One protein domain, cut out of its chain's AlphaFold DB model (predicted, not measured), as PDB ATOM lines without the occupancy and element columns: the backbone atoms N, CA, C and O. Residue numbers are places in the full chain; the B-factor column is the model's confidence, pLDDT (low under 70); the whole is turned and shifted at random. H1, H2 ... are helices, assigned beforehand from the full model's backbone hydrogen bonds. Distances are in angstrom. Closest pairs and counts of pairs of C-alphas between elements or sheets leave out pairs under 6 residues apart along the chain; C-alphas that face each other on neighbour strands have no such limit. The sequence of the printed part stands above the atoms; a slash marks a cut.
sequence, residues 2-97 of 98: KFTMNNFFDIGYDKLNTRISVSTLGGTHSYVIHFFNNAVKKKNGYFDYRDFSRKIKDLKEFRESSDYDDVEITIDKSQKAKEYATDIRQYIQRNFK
ATOM      1  N   LYS A   2      49.151 -25.461 -21.067       82.50
ATOM      2  CA  LYS A   2      49.789 -25.976 -19.825       82.50
ATOM      3  C   LYS A   2      48.807 -26.155 -18.656       82.50
ATOM      4  O   LYS A   2      48.761 -27.213 -18.047       82.50
ATOM      5  N   PHE A   3      47.969 -25.144 -18.412       84.31
ATOM      6  CA  PHE A   3      46.889 -25.201 -17.418       84.31
ATOM      7  C   PHE A   3      45.958 -26.405 -17.627       84.31
ATOM      8  O   PHE A   3      45.581 -27.091 -16.687       84.31
ATOM      9  N   THR A   4      45.628 -26.703 -18.883       82.88
ATOM     10  CA  THR A   4      44.815 -27.859 -19.266       82.88
ATOM     11  C   THR A   4      45.503 -29.185 -18.937       82.88
ATOM     12  O   THR A   4      44.839 -30.107 -18.481       82.88
ATOM     13  N   MET A   5      46.823 -29.293 -19.132       85.50
ATOM     14  CA  MET A   5      47.580 -30.495 -18.756       85.50
ATOM     15  C   MET A   5      47.558 -30.736 -17.246       85.50
ATOM     16  O   MET A   5      47.408 -31.878 -16.823       85.50
ATOM     17  N   ASN A   6      47.647 -29.668 -16.450       87.38
ATOM     18  CA  ASN A   6      47.505 -29.766 -15.003       87.38
ATOM     19  C   ASN A   6      46.102 -30.269 -14.627       87.38
ATOM     20  O   ASN A   6      45.958 -31.333 -14.042       87.38
ATOM     21  N   ASN A   7      45.052 -29.579 -15.081       84.25
ATOM     22  CA  ASN A   7      43.689 -29.884 -14.637       84.25
ATOM     23  C   ASN A   7      43.102 -31.187 -15.188       84.25
ATOM     24  O   ASN A   7      42.304 -31.824 -14.512       84.25
ATOM     25  N   PHE A   8      43.406 -31.558 -16.434       85.94
ATOM     26  CA  PHE A   8      42.727 -32.682 -17.098       85.94
ATOM     27  C   PHE A   8      43.588 -33.948 -17.151       85.94
ATOM     28  O   PHE A   8      43.056 -35.049 -17.285       85.94
ATOM     29  N   PHE A   9      44.910 -33.810 -17.020       85.19
ATOM     30  CA  PHE A   9      45.852 -34.930 -17.086       85.19
ATOM     31  C   PHE A   9      46.681 -35.104 -15.810       85.19
ATOM     32  O   PHE A   9      47.520 -36.004 -15.780       85.19
ATOM     33  N   ASP A  10      46.450 -34.284 -14.779       86.31
ATOM     34  CA  ASP A  10      47.171 -34.323 -13.498       86.31
ATOM     35  C   ASP A  10      48.699 -34.207 -13.679       86.31
ATOM     36  O   ASP A  10      49.521 -34.890 -13.061       86.31
ATOM     37  N   ILE A  11      49.102 -33.365 -14.638       86.69
ATOM     38  CA  ILE A  11      50.507 -33.051 -14.897       86.69
ATOM     39  C   ILE A  11      50.796 -31.673 -14.309       86.69
ATOM     40  O   ILE A  11      50.658 -30.654 -14.990       86.69
ATOM     41  N   GLY A  12      51.222 -31.667 -13.045       88.00
ATOM     42  CA  GLY A  12      51.682 -30.465 -12.354       88.00
ATOM     43  C   GLY A  12      52.837 -29.765 -13.081       88.00
ATOM     44  O   GLY A  12      53.580 -30.383 -13.852       88.00
ATOM     45  N   TYR A  13      52.993 -28.462 -12.834       86.00
ATOM     46  CA  TYR A  13      53.955 -27.617 -13.550       86.00
ATOM     47  C   TYR A  13      55.410 -28.068 -13.381       86.00
ATOM     48  O   TYR A  13      56.136 -28.096 -14.373       86.00
ATOM     49  N   ASP A  14      55.815 -28.500 -12.187       87.69
ATOM     50  CA  ASP A  14      57.180 -28.987 -11.944       87.69
ATOM     51  C   ASP A  14      57.467 -30.239 -12.768       87.69
ATOM     52  O   ASP A  14      58.431 -30.303 -13.528       87.69
ATOM     53  N   LYS A  15      56.537 -31.199 -12.726       87.31
ATOM     54  CA  LYS A  15      56.602 -32.433 -13.515       87.31
ATOM     55  C   LYS A  15      56.618 -32.145 -15.015       87.31
ATOM     56  O   LYS A  15      57.306 -32.834 -15.766       87.31
ATOM     57  N   LEU A  16      55.858 -31.147 -15.465       87.50
ATOM     58  CA  LEU A  16      55.860 -30.702 -16.854       87.50
ATOM     59  C   LEU A  16      57.223 -30.119 -17.245       87.50
ATOM     60  O   LEU A  16      57.757 -30.499 -18.283       87.50
ATOM     61  N   ASN A  17      57.800 -29.251 -16.416       86.81
ATOM     62  CA  ASN A  17      59.100 -28.634 -16.673       86.81
ATOM     63  C   ASN A  17      60.220 -29.681 -16.727       86.81
ATOM     64  O   ASN A  17      60.993 -29.674 -17.682       86.81
ATOM     65  N   THR A  18      60.248 -30.637 -15.793       88.56
ATOM     66  CA  THR A  18      61.202 -31.760 -15.823       88.56
ATOM     67  C   THR A  18      61.051 -32.601 -17.089       88.56
ATOM     68  O   THR A  18      62.036 -32.987 -17.709       88.56
ATOM     69  N   ARG A  19      59.814 -32.882 -17.519       88.12
ATOM     70  CA  ARG A  19      59.569 -33.645 -18.754       88.12
ATOM     71  C   ARG A  19      59.996 -32.890 -20.010       88.12
ATOM     72  O   ARG A  19      60.435 -33.518 -20.968       88.12
ATOM     73  N   ILE A  20      59.857 -31.567 -20.012       87.44
ATOM     74  CA  ILE A  20      60.303 -30.716 -21.117       87.44
ATOM     75  C   ILE A  20      61.832 -30.643 -21.152       87.44
ATOM     76  O   ILE A  20      62.395 -30.746 -22.238       87.44
ATOM     77  N   SER A  21      62.504 -30.505 -20.004       86.12
ATOM     78  CA  SER A  21      63.964 -30.341 -19.950       86.12
ATOM     79  C   SER A  21      64.726 -31.557 -20.472       86.12
ATOM     80  O   SER A  21      65.810 -31.404 -21.023       86.12
ATOM     81  N   VAL A  22      64.160 -32.759 -20.329       88.06
ATOM     82  CA  VAL A  22      64.746 -34.010 -20.851       88.06
ATOM     83  C   VAL A  22      64.239 -34.387 -22.248       88.06
ATOM     84  O   VAL A  22      64.620 -35.421 -22.790       88.06
ATOM     85  N   SER A  23      63.342 -33.592 -22.835       84.50
ATOM     86  CA  SER A  23      62.704 -33.889 -24.118       84.50
ATOM     87  C   SER A  23      63.489 -33.300 -25.292       84.50
ATOM     88  O   SER A  23      63.846 -32.125 -25.289       84.50
ATOM     89  N   THR A  24      63.621 -34.068 -26.375       85.75
ATOM     90  CA  THR A  24      64.252 -33.632 -27.634       85.75
ATOM     91  C   THR A  24      63.321 -32.839 -28.561       85.75
ATOM     92  O   THR A  24      63.739 -32.389 -29.622       85.75
ATOM     93  N   LEU A  25      62.055 -32.630 -28.177       79.50
ATOM     94  CA  LEU A  25      60.995 -32.090 -29.043       79.50
ATOM     95  C   LEU A  25      61.094 -30.585 -29.367       79.50
ATOM     96  O   LEU A  25      60.121 -30.016 -29.847       79.50
ATOM     97  N   GLY A  26      62.225 -29.915 -29.137       76.88
ATOM     98  CA  GLY A  26      62.391 -28.509 -29.538       76.88
ATOM     99  C   GLY A  26      61.602 -27.518 -28.672       76.88
ATOM    100  O   GLY A  26      61.029 -26.555 -29.177       76.88
ATOM    101  N   GLY A  27      61.551 -27.766 -27.360       85.31
ATOM    102  CA  GLY A  27      61.036 -26.825 -26.367       85.31
ATOM    103  C   GLY A  27      59.572 -27.018 -25.962       85.31
ATOM    104  O   GLY A  27      58.894 -27.984 -26.311       85.31
ATOM    105  N   THR A  28      59.084 -26.072 -25.157       87.75
ATOM    106  CA  THR A  28      57.829 -26.235 -24.409       87.75
ATOM    107  C   THR A  28      56.587 -26.316 -25.301       87.75
ATOM    108  O   THR A  28      55.731 -27.171 -25.081       87.75
ATOM    109  N   HIS A  29      56.455 -25.435 -26.297       86.88
ATOM    110  CA  HIS A  29      55.273 -25.418 -27.166       86.88
ATOM    111  C   HIS A  29      55.138 -26.723 -27.949       86.88
ATOM    112  O   HIS A  29      54.080 -27.350 -27.929       86.88
ATOM    113  N   SER A  30      56.232 -27.162 -28.565       90.25
ATOM    114  CA  SER A  30      56.303 -28.409 -29.319       90.25
ATOM    115  C   SER A  30      56.006 -29.625 -28.444       90.25
ATOM    116  O   SER A  30      55.210 -30.476 -28.842       90.25
ATOM    117  N   TYR A  31      56.547 -29.670 -27.220       91.56
ATOM    118  CA  TYR A  31      56.237 -30.728 -26.257       91.56
ATOM    119  C   TYR A  31      54.735 -30.806 -25.955       91.56
ATOM    120  O   TYR A  31      54.131 -31.875 -26.033       91.56
ATOM    121  N   VAL A  32      54.115 -29.665 -25.636       91.00
ATOM    122  CA  VAL A  32      52.687 -29.604 -25.299       91.00
ATOM    123  C   VAL A  32      51.827 -30.019 -26.495       91.00
ATOM    124  O   VAL A  32      50.907 -30.816 -26.332       91.00
ATOM    125  N   ILE A  33      52.133 -29.535 -27.702       92.69
ATOM    126  CA  ILE A  33      51.417 -29.918 -28.929       92.69
ATOM    127  C   ILE A  33      51.520 -31.428 -29.161       92.69
ATOM    128  O   ILE A  33      50.505 -32.091 -29.375       92.69
ATOM    129  N   HIS A  34      52.729 -31.985 -29.062       93.25
ATOM    130  CA  HIS A  34      52.965 -33.412 -29.254       93.25
ATOM    131  C   HIS A  34      52.211 -34.264 -28.225       93.25
ATOM    132  O   HIS A  34      51.593 -35.266 -28.584       93.25
ATOM    133  N   PHE A  35      52.200 -33.837 -26.959       93.88
ATOM    134  CA  PHE A  35      51.438 -34.497 -25.902       93.88
ATOM    135  C   PHE A  35      49.950 -34.598 -26.253       93.88
ATOM    136  O   PHE A  35      49.388 -35.695 -26.222       93.88
ATOM    137  N   PHE A  36      49.315 -33.479 -26.618       93.94
ATOM    138  CA  PHE A  36      47.892 -33.473 -26.958       93.94
ATOM    139  C   PHE A  36      47.604 -34.288 -28.218       93.94
ATOM    140  O   PHE A  36      46.684 -35.098 -28.210       93.94
ATOM    141  N   ASN A  37      48.426 -34.155 -29.257       94.44
ATOM    142  CA  ASN A  37      48.298 -34.947 -30.478       94.44
ATOM    143  C   ASN A  37      48.322 -36.458 -30.195       94.44
ATOM    144  O   ASN A  37      47.468 -37.197 -30.688       94.44
ATOM    145  N   ASN A  38      49.248 -36.915 -29.350       95.00
ATOM    146  CA  ASN A  38      49.312 -38.317 -28.941       95.00
ATOM    147  C   ASN A  38      48.110 -38.728 -28.084       95.00
ATOM    148  O   ASN A  38      47.587 -39.827 -28.262       95.00
ATOM    149  N   ALA A  39      47.653 -37.860 -27.176       93.62
ATOM    150  CA  ALA A  39      46.480 -38.121 -26.346       93.62
ATOM    151  C   ALA A  39      45.208 -38.292 -27.197       93.62
ATOM    152  O   ALA A  39      44.471 -39.257 -26.996       93.62
ATOM    153  N   VAL A  40      44.994 -37.413 -28.182       95.75
ATOM    154  CA  VAL A  40      43.880 -37.489 -29.141       95.75
ATOM    155  C   VAL A  40      43.983 -38.757 -29.979       95.75
ATOM    156  O   VAL A  40      43.040 -39.543 -30.017       95.75
ATOM    157  N   LYS A  41      45.151 -39.021 -30.577       96.31
ATOM    158  CA  LYS A  41      45.369 -40.220 -31.398       96.31
ATOM    159  C   LYS A  41      45.081 -41.504 -30.622       96.31
ATOM    160  O   LYS A  41      44.461 -42.414 -31.163       96.31
ATOM    161  N   LYS A  42      45.525 -41.577 -29.364       94.88
ATOM    162  CA  LYS A  42      45.344 -42.754 -28.507       94.88
ATOM    163  C   LYS A  42      43.886 -42.957 -28.090       94.88
ATOM    164  O   LYS A  42      43.456 -44.100 -28.000       94.88
ATOM    165  N   LYS A  43      43.153 -41.879 -27.795       94.31
ATOM    166  CA  LYS A  43      41.788 -41.967 -27.260       94.31
ATOM    167  C   LYS A  43      40.718 -42.063 -28.348       94.31
ATOM    168  O   LYS A  43      39.773 -42.826 -28.189       94.31
ATOM    169  N   ASN A  44      40.872 -41.307 -29.430       95.12
ATOM    170  CA  ASN A  44      39.827 -41.094 -30.431       95.12
ATOM    171  C   ASN A  44      40.238 -41.524 -31.853       95.12
ATOM    172  O   ASN A  44      39.423 -41.515 -32.771       95.12
ATOM    173  N   GLY A  45      41.494 -41.938 -32.048       95.12
ATOM    174  CA  GLY A  45      41.979 -42.483 -33.314       95.12
ATOM    175  C   GLY A  45      42.567 -41.447 -34.277       95.12
ATOM    176  O   GLY A  45      42.779 -40.277 -33.958       95.12
ATOM    177  N   TYR A  46      42.908 -41.919 -35.479       95.44
ATOM    178  CA  TYR A  46      43.702 -41.156 -36.447       95.44
ATOM    179  C   TYR A  46      42.947 -39.982 -37.083       95.44
ATOM    180  O   TYR A  46      43.559 -38.953 -37.367       95.44
ATOM    181  N   PHE A  47      41.640 -40.129 -37.313       95.12
ATOM    182  CA  PHE A  47      40.832 -39.092 -37.955       95.12
ATOM    183  C   PHE A  47      40.773 -37.824 -37.094       95.12
ATOM    184  O   PHE A  47      41.185 -36.755 -37.546       95.12
ATOM    185  N   ASP A  48      40.393 -37.981 -35.827       95.44
ATOM    186  CA  ASP A  48      40.356 -36.892 -34.852       95.44
ATOM    187  C   ASP A  48      41.737 -36.277 -34.629       95.44
ATOM    188  O   ASP A  48      41.881 -35.057 -34.586       95.44
ATOM    189  N   TYR A  49      42.781 -37.108 -34.560       96.25
ATOM    190  CA  TYR A  49      44.160 -36.626 -34.492       96.25
ATOM    191  C   TYR A  49      44.512 -35.718 -35.676       96.25
ATOM    192  O   TYR A  49      45.134 -34.673 -35.485       96.25
ATOM    193  N   ARG A  50      44.128 -36.100 -36.900       96.81
ATOM    194  CA  ARG A  50      44.454 -35.336 -38.107       96.81
ATOM    195  C   ARG A  50      43.764 -33.976 -38.105       96.81
ATOM    196  O   ARG A  50      44.418 -32.990 -38.442       96.81
ATOM    197  N   ASP A  51      42.485 -33.920 -37.739       96.44
ATOM    198  CA  ASP A  51      41.746 -32.655 -37.628       96.44
ATOM    199  C   ASP A  51      42.326 -31.768 -36.519       96.44
ATOM    200  O   ASP A  51      42.725 -30.628 -36.765       96.44
ATOM    201  N   PHE A  52      42.494 -32.331 -35.321       96.75
ATOM    202  CA  PHE A  52      43.042 -31.626 -34.166       96.75
ATOM    203  C   PHE A  52      44.440 -31.062 -34.448       96.75
ATOM    204  O   PHE A  52      44.707 -29.883 -34.202       96.75
ATOM    205  N   SER A  53      45.330 -31.876 -35.022       96.38
ATOM    206  CA  SER A  53      46.696 -31.458 -35.334       96.38
ATOM    207  C   SER A  53      46.745 -30.382 -36.417       96.38
ATOM    208  O   SER A  53      47.645 -29.543 -36.371       96.38
ATOM    209  N   ARG A  54      45.821 -30.392 -37.387       97.06
ATOM    210  CA  ARG A  54      45.718 -29.332 -38.404       97.06
ATOM    211  C   ARG A  54      45.303 -28.013 -37.771       97.06
ATOM    212  O   ARG A  54      46.012 -27.030 -37.927       97.06
ATOM    213  N   LYS A  55      44.236 -28.013 -36.968       97.50
ATOM    214  CA  LYS A  55      43.762 -26.809 -36.267       97.50
ATOM    215  C   LYS A  55      44.839 -26.214 -35.356       97.50
ATOM    216  O   LYS A  55      45.041 -25.006 -35.347       97.50
ATOM    217  N   ILE A  56      45.578 -27.054 -34.625       95.81
ATOM    218  CA  ILE A  56      46.699 -26.601 -33.786       95.81
ATOM    219  C   ILE A  56      47.823 -25.979 -34.619       95.81
ATOM    220  O   ILE A  56      48.403 -24.979 -34.195       95.81
ATOM    221  N   LYS A  57      48.142 -26.562 -35.779       94.88
ATOM    222  CA  LYS A  57      49.157 -26.023 -36.688       94.88
ATOM    223  C   LYS A  57      48.743 -24.643 -37.207       94.88
ATOM    224  O   LYS A  57      49.521 -23.708 -37.053       94.88
ATOM    225  N   ASP A  58      47.517 -24.501 -37.703       95.44
ATOM    226  CA  ASP A  58      46.997 -23.224 -38.207       95.44
ATOM    227  C   ASP A  58      46.999 -22.143 -37.110       95.44
ATOM    228  O   ASP A  58      47.378 -21.003 -37.356       95.44
ATOM    229  N   LEU A  59      46.650 -22.497 -35.866       95.38
ATOM    230  CA  LEU A  59      46.733 -21.568 -34.731       95.38
ATOM    231  C   LEU A  59      48.168 -21.155 -34.394       95.38
ATOM    232  O   LEU A  59      48.403 -20.019 -33.983       95.38
ATOM    233  N   LYS A  60      49.124 -22.080 -34.525       92.69
ATOM    234  CA  LYS A  60      50.540 -21.779 -34.307       92.69
ATOM    235  C   LYS A  60      51.040 -20.793 -35.363       92.69
ATOM    236  O   LYS A  60      51.647 -19.799 -34.983       92.69
ATOM    237  N   GLU A  61      50.745 -21.047 -36.635       92.69
ATOM    238  CA  GLU A  61      51.121 -20.168 -37.750       92.69
ATOM    239  C   GLU A  61      50.461 -18.790 -37.623       92.69
ATOM    240  O   GLU A  61      51.124 -17.768 -37.784       92.69
ATOM    241  N   PHE A  62      49.179 -18.742 -37.246       94.06
ATOM    242  CA  PHE A  62      48.485 -17.485 -36.968       94.06
ATOM    243  C   PHE A  62      49.175 -16.685 -35.858       94.06
ATOM    244  O   PHE A  62      49.389 -15.488 -36.011       94.06
ATOM    245  N   ARG A  63      49.558 -17.337 -34.752       92.81
ATOM    246  CA  ARG A  63      50.286 -16.673 -33.664       92.81
ATOM    247  C   ARG A  63      51.645 -16.162 -34.134       92.81
ATOM    248  O   ARG A  63      51.992 -15.033 -33.840       92.81
ATOM    249  N   GLU A  64      52.419 -16.999 -34.823       92.31
ATOM    250  CA  GLU A  64      53.763 -16.625 -35.278       92.31
ATOM    251  C   GLU A  64      53.715 -15.430 -36.236       92.31
ATOM    252  O   GLU A  64      54.437 -14.463 -36.021       92.31
ATOM    253  N   SER A  65      52.779 -15.446 -37.185       90.50
ATOM    254  CA  SER A  65      52.575 -14.320 -38.099       90.50
ATOM    255  C   SER A  65      52.052 -13.059 -37.419       90.50
ATOM    256  O   SER A  65      52.469 -11.966 -37.773       90.50
ATOM    257  N   SER A  66      51.175 -13.190 -36.423       90.12
ATOM    258  CA  SER A  66      50.656 -12.028 -35.687       90.12
ATOM    259  C   SER A  66      51.697 -11.390 -34.764       90.12
ATOM    260  O   SER A  66      51.660 -10.183 -34.549       90.12
ATOM    261  N   ASP A  67      52.581 -12.200 -34.177       89.56
ATOM    262  CA  ASP A  67      53.527 -11.748 -33.153       89.56
ATOM    263  C   ASP A  67      54.874 -11.292 -33.745       89.56
ATOM    264  O   ASP A  67      55.538 -10.448 -33.142       89.56
ATOM    265  N   TYR A  68      55.316 -11.885 -34.862       88.75
ATOM    266  CA  TYR A  68      56.699 -11.743 -35.341       88.75
ATOM    267  C   TYR A  68      56.839 -11.335 -36.807       88.75
ATOM    268  O   TYR A  68      57.908 -10.844 -37.174       88.75
ATOM    269  N   ASP A  69      55.811 -11.527 -37.634       88.31
ATOM    270  CA  ASP A  69      55.888 -11.189 -39.053       88.31
ATOM    271  C   ASP A  69      55.308  -9.788 -39.300       88.31
ATOM    272  O   ASP A  69      54.307  -9.393 -38.706       88.31
ATOM    273  N   ASP A  70      55.908  -9.040 -40.228       87.50
ATOM    274  CA  ASP A  70      55.369  -7.758 -40.699       87.50
ATOM    275  C   ASP A  70      54.286  -8.005 -41.764       87.50
ATOM    276  O   ASP A  70      54.489  -7.812 -42.966       87.50
ATOM    277  N   VAL A  71      53.153  -8.565 -41.331       86.44
ATOM    278  CA  VAL A  71      52.020  -8.915 -42.197       86.44
ATOM    279  C   VAL A  71      50.698  -8.431 -41.617       86.44
ATOM    280  O   VAL A  71      50.446  -8.502 -40.416       86.44
ATOM    281  N   GLU A  72      49.793  -7.997 -42.493       88.38
ATOM    282  CA  GLU A  72      48.448  -7.621 -42.075       88.38
ATOM    283  C   GLU A  72      47.620  -8.862 -41.697       88.38
ATOM    284  O   GLU A  72      47.424  -9.804 -42.485       88.38
ATOM    285  N   ILE A  73      47.099  -8.852 -40.471       88.94
ATOM    286  CA  ILE A  73      46.170  -9.866 -39.985       88.94
ATOM    287  C   ILE A  73      44.746  -9.452 -40.341       88.94
ATOM    288  O   ILE A  73      44.146  -8.577 -39.722       88.94
ATOM    289  N   THR A  74      44.184 -10.126 -41.342       92.12
ATOM    290  CA  THR A  74      42.818  -9.861 -41.794       92.12
ATOM    291  C   THR A  74      41.769 -10.361 -40.794       92.12
ATOM    292  O   THR A  74      42.010 -11.257 -39.971       92.12
ATOM    293  N   ILE A  75      40.556  -9.810 -40.905       92.25
ATOM    294  CA  ILE A  75      39.393 -10.228 -40.110       92.25
ATOM    295  C   ILE A  75      39.110 -11.724 -40.305       92.25
ATOM    296  O   ILE A  75      38.921 -12.440 -39.323       92.25
ATOM    297  N   ASP A  76      39.172 -12.222 -41.540       92.50
ATOM    298  CA  ASP A  76      38.908 -13.632 -41.848       92.50
ATOM    299  C   ASP A  76      39.901 -14.575 -41.158       92.50
ATOM    300  O   ASP A  76      39.505 -15.596 -40.586       92.50
ATOM    301  N   LYS A  77      41.197 -14.222 -41.148       91.06
ATOM    302  CA  LYS A  77      42.227 -14.999 -40.438       91.06
ATOM    303  C   LYS A  77      41.951 -15.028 -38.936       91.06
ATOM    304  O   LYS A  77      42.025 -16.090 -38.317       91.06
ATOM    305  N   SER A  78      41.580 -13.882 -38.370       92.44
ATOM    306  CA  SER A  78      41.250 -13.749 -36.948       92.44
ATOM    307  C   SER A  78      40.019 -14.572 -36.566       92.44
ATOM    308  O   SER A  78      40.020 -15.277 -35.552       92.44
ATOM    309  N   GLN A  79      38.979 -14.533 -37.397       96.19
ATOM    310  CA  GLN A  79      37.743 -15.277 -37.181       96.19
ATOM    311  C   GLN A  79      37.985 -16.790 -37.262       96.19
ATOM    312  O   GLN A  79      37.600 -17.524 -36.350       96.19
ATOM    313  N   LYS A  80      38.728 -17.251 -38.274       95.62
ATOM    314  CA  LYS A  80      39.114 -18.661 -38.416       95.62
ATOM    315  C   LYS A  80      39.944 -19.154 -37.226       95.62
ATOM    316  O   LYS A  80      39.700 -20.242 -36.701       95.62
ATOM    317  N   ALA A  81      40.897 -18.349 -36.749       95.69
ATOM    318  CA  ALA A  81      41.681 -18.679 -35.561       95.69
ATOM    319  C   ALA A  81      40.790 -18.799 -34.311       95.69
ATOM    320  O   ALA A  81      40.911 -19.750 -33.536       95.69
ATOM    321  N   LYS A  82      39.835 -17.884 -34.127       96.44
ATOM    322  CA  LYS A  82      38.872 -17.947 -33.019       96.44
ATOM    323  C   LYS A  82      38.010 -19.212 -33.067       96.44
ATOM    324  O   LYS A  82      37.793 -19.839 -32.024       96.44
ATOM    325  N   GLU A  83      37.542 -19.603 -34.246       97.62
ATOM    326  CA  GLU A  83      36.774 -20.835 -34.453       97.62
ATOM    327  C   GLU A  83      37.603 -22.066 -34.088       97.62
ATOM    328  O   GLU A  83      37.190 -22.857 -33.240       97.62
ATOM    329  N   TYR A  84      38.825 -22.182 -34.609       97.62
ATOM    330  CA  TYR A  84      39.706 -23.312 -34.307       97.62
ATOM    331  C   TYR A  84      40.086 -23.397 -32.830       97.62
ATOM    332  O   TYR A  84      40.087 -24.488 -32.253       97.62
ATOM    333  N   ALA A  85      40.358 -22.263 -32.184       95.38
ATOM    334  CA  ALA A  85      40.624 -22.226 -30.751       95.38
ATOM    335  C   ALA A  85      39.404 -22.692 -29.937       95.38
ATOM    336  O   ALA A  85      39.553 -23.423 -28.950       95.38
ATOM    337  N   THR A  86      38.201 -22.301 -30.364       96.25
ATOM    338  CA  THR A  86      36.940 -22.712 -29.735       96.25
ATOM    339  C   THR A  86      36.708 -24.210 -29.903       96.25
ATOM    340  O   THR A  86      36.474 -24.897 -28.906       96.25
ATOM    341  N   ASP A  87      36.856 -24.730 -31.119       96.25
ATOM    342  CA  ASP A  87      36.729 -26.151 -31.443       96.25
ATOM    343  C   ASP A  87      37.674 -27.009 -30.608       96.25
ATOM    344  O   ASP A  87      37.244 -27.959 -29.953       96.25
ATOM    345  N   ILE A  88      38.960 -26.653 -30.572       95.25
ATOM    346  CA  ILE A  88      39.974 -27.374 -29.796       95.25
ATOM    347  C   ILE A  88      39.614 -27.366 -28.312       95.25
ATOM    348  O   ILE A  88      39.675 -28.407 -27.650       95.25
ATOM    349  N   ARG A  89      39.215 -26.211 -27.770       93.25
ATOM    350  CA  ARG A  89      38.828 -26.101 -26.360       93.25
ATOM    351  C   ARG A  89      37.632 -26.997 -26.047       93.25
ATOM    352  O   ARG A  89      37.685 -27.736 -25.064       93.25
ATOM    353  N   GLN A  90      36.584 -26.947 -26.867       94.50
ATOM    354  CA  GLN A  90      35.392 -27.776 -26.689       94.50
ATOM    355  C   GLN A  90      35.717 -29.262 -26.838       94.50
ATOM    356  O   GLN A  90      35.270 -30.066 -26.022       94.50
ATOM    357  N   TYR A  91      36.533 -29.628 -27.826       94.50
ATOM    358  CA  TYR A  91      36.974 -31.000 -28.042       94.50
ATOM    359  C   TYR A  91      37.690 -31.544 -26.808       94.50
ATOM    360  O   TYR A  91      37.351 -32.622 -26.314       94.50
ATOM    361  N   ILE A  92      38.641 -30.778 -26.267       91.94
ATOM    362  CA  ILE A  92      39.375 -31.170 -25.066       91.94
ATOM    363  C   ILE A  92      38.419 -31.313 -23.878       91.94
ATOM    364  O   ILE A  92      38.512 -32.285 -23.132       91.94
ATOM    365  N   GLN A  93      37.496 -30.368 -23.695       91.75
ATOM    366  CA  GLN A  93      36.526 -30.423 -22.602       91.75
ATOM    367  C   GLN A  93      35.591 -31.631 -22.711       91.75
ATOM    368  O   GLN A  93      35.322 -32.267 -21.704       91.75
ATOM    369  N   ARG A  94      35.117 -31.976 -23.909       93.06
ATOM    370  CA  ARG A  94      34.225 -33.127 -24.113       93.06
ATOM    371  C   ARG A  94      34.943 -34.462 -23.923       93.06
ATOM    372  O   ARG A  94      34.352 -35.397 -23.403       93.06
ATOM    373  N   ASN A  95      36.206 -34.551 -24.341       91.50
ATOM    374  CA  ASN A  95      36.921 -35.826 -24.394       91.50
ATOM    375  C   ASN A  95      37.876 -36.061 -23.221       91.50
ATOM    376  O   ASN A  95      38.196 -37.211 -22.944       91.50
ATOM    377  N   PHE A  96      38.374 -35.033 -22.535       89.06
ATOM    378  CA  PHE A  96      39.424 -35.190 -21.516       89.06
ATOM    379  C   PHE A  96      39.112 -34.528 -20.178       89.06
ATOM    380  O   PHE A  96      39.838 -34.775 -19.217       89.06
ATOM    381  N   LYS A  97      38.057 -33.711 -20.087       81.69
ATOM    382  CA  LYS A  97      37.594 -33.225 -18.787       81.69
ATOM    383  C   LYS A  97      37.101 -34.427 -17.980       81.69
ATOM    384  O   LYS A  97      36.300 -35.211 -18.485       81.69
TER     385      LYS A  97
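What this domain is: This is residues 2 to 97 of the 98 residues of an uncharacterized protein of Bacteroidales bacterium (UniProt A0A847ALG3). Three longer helices, H3, H4 and H5, fold back on one another as two successive hairpins sharing H4, while short H1 and H2 lie loosely near the start of H3. Residues 67 to 72 stick out. The printed part, 96 residues with five named helices, H1 to H5 in order, and no named strand, is all helix and compact: radius of gyration of the C-alphas 14.4 A, spans 39 by 28 by 22 A.

Where its parts are: H1, residues 2 to 9, begins at C-alpha (49.789, -25.976, -19.825). H2 is 13 to 21, H3 28 to 44 (24.1 A), H4 46 to 68 (32.2 A). H5, 75 to 96 (31.1 A), ends at C-alpha (39.424, -35.190, -21.516).

How they stand to each other: H1 is close but not clearly touching H3 (C-alphas Lys 2, Val 32, 7.2 A). Hairpin H3 and H4 touch (closest C-alphas Lys 41, Tyr 49, 4.9 A), a shallow tilt of 21 degrees. Hairpin H4 and H5 touch (Lys 55, Tyr 84, 5.7 A), 43 degrees, steep. In each helix every O i to N i+4 pair is within hydrogen-bond range.

The domain as a whole: The printed part has no cut, no long link and no residue under pLDDT 70.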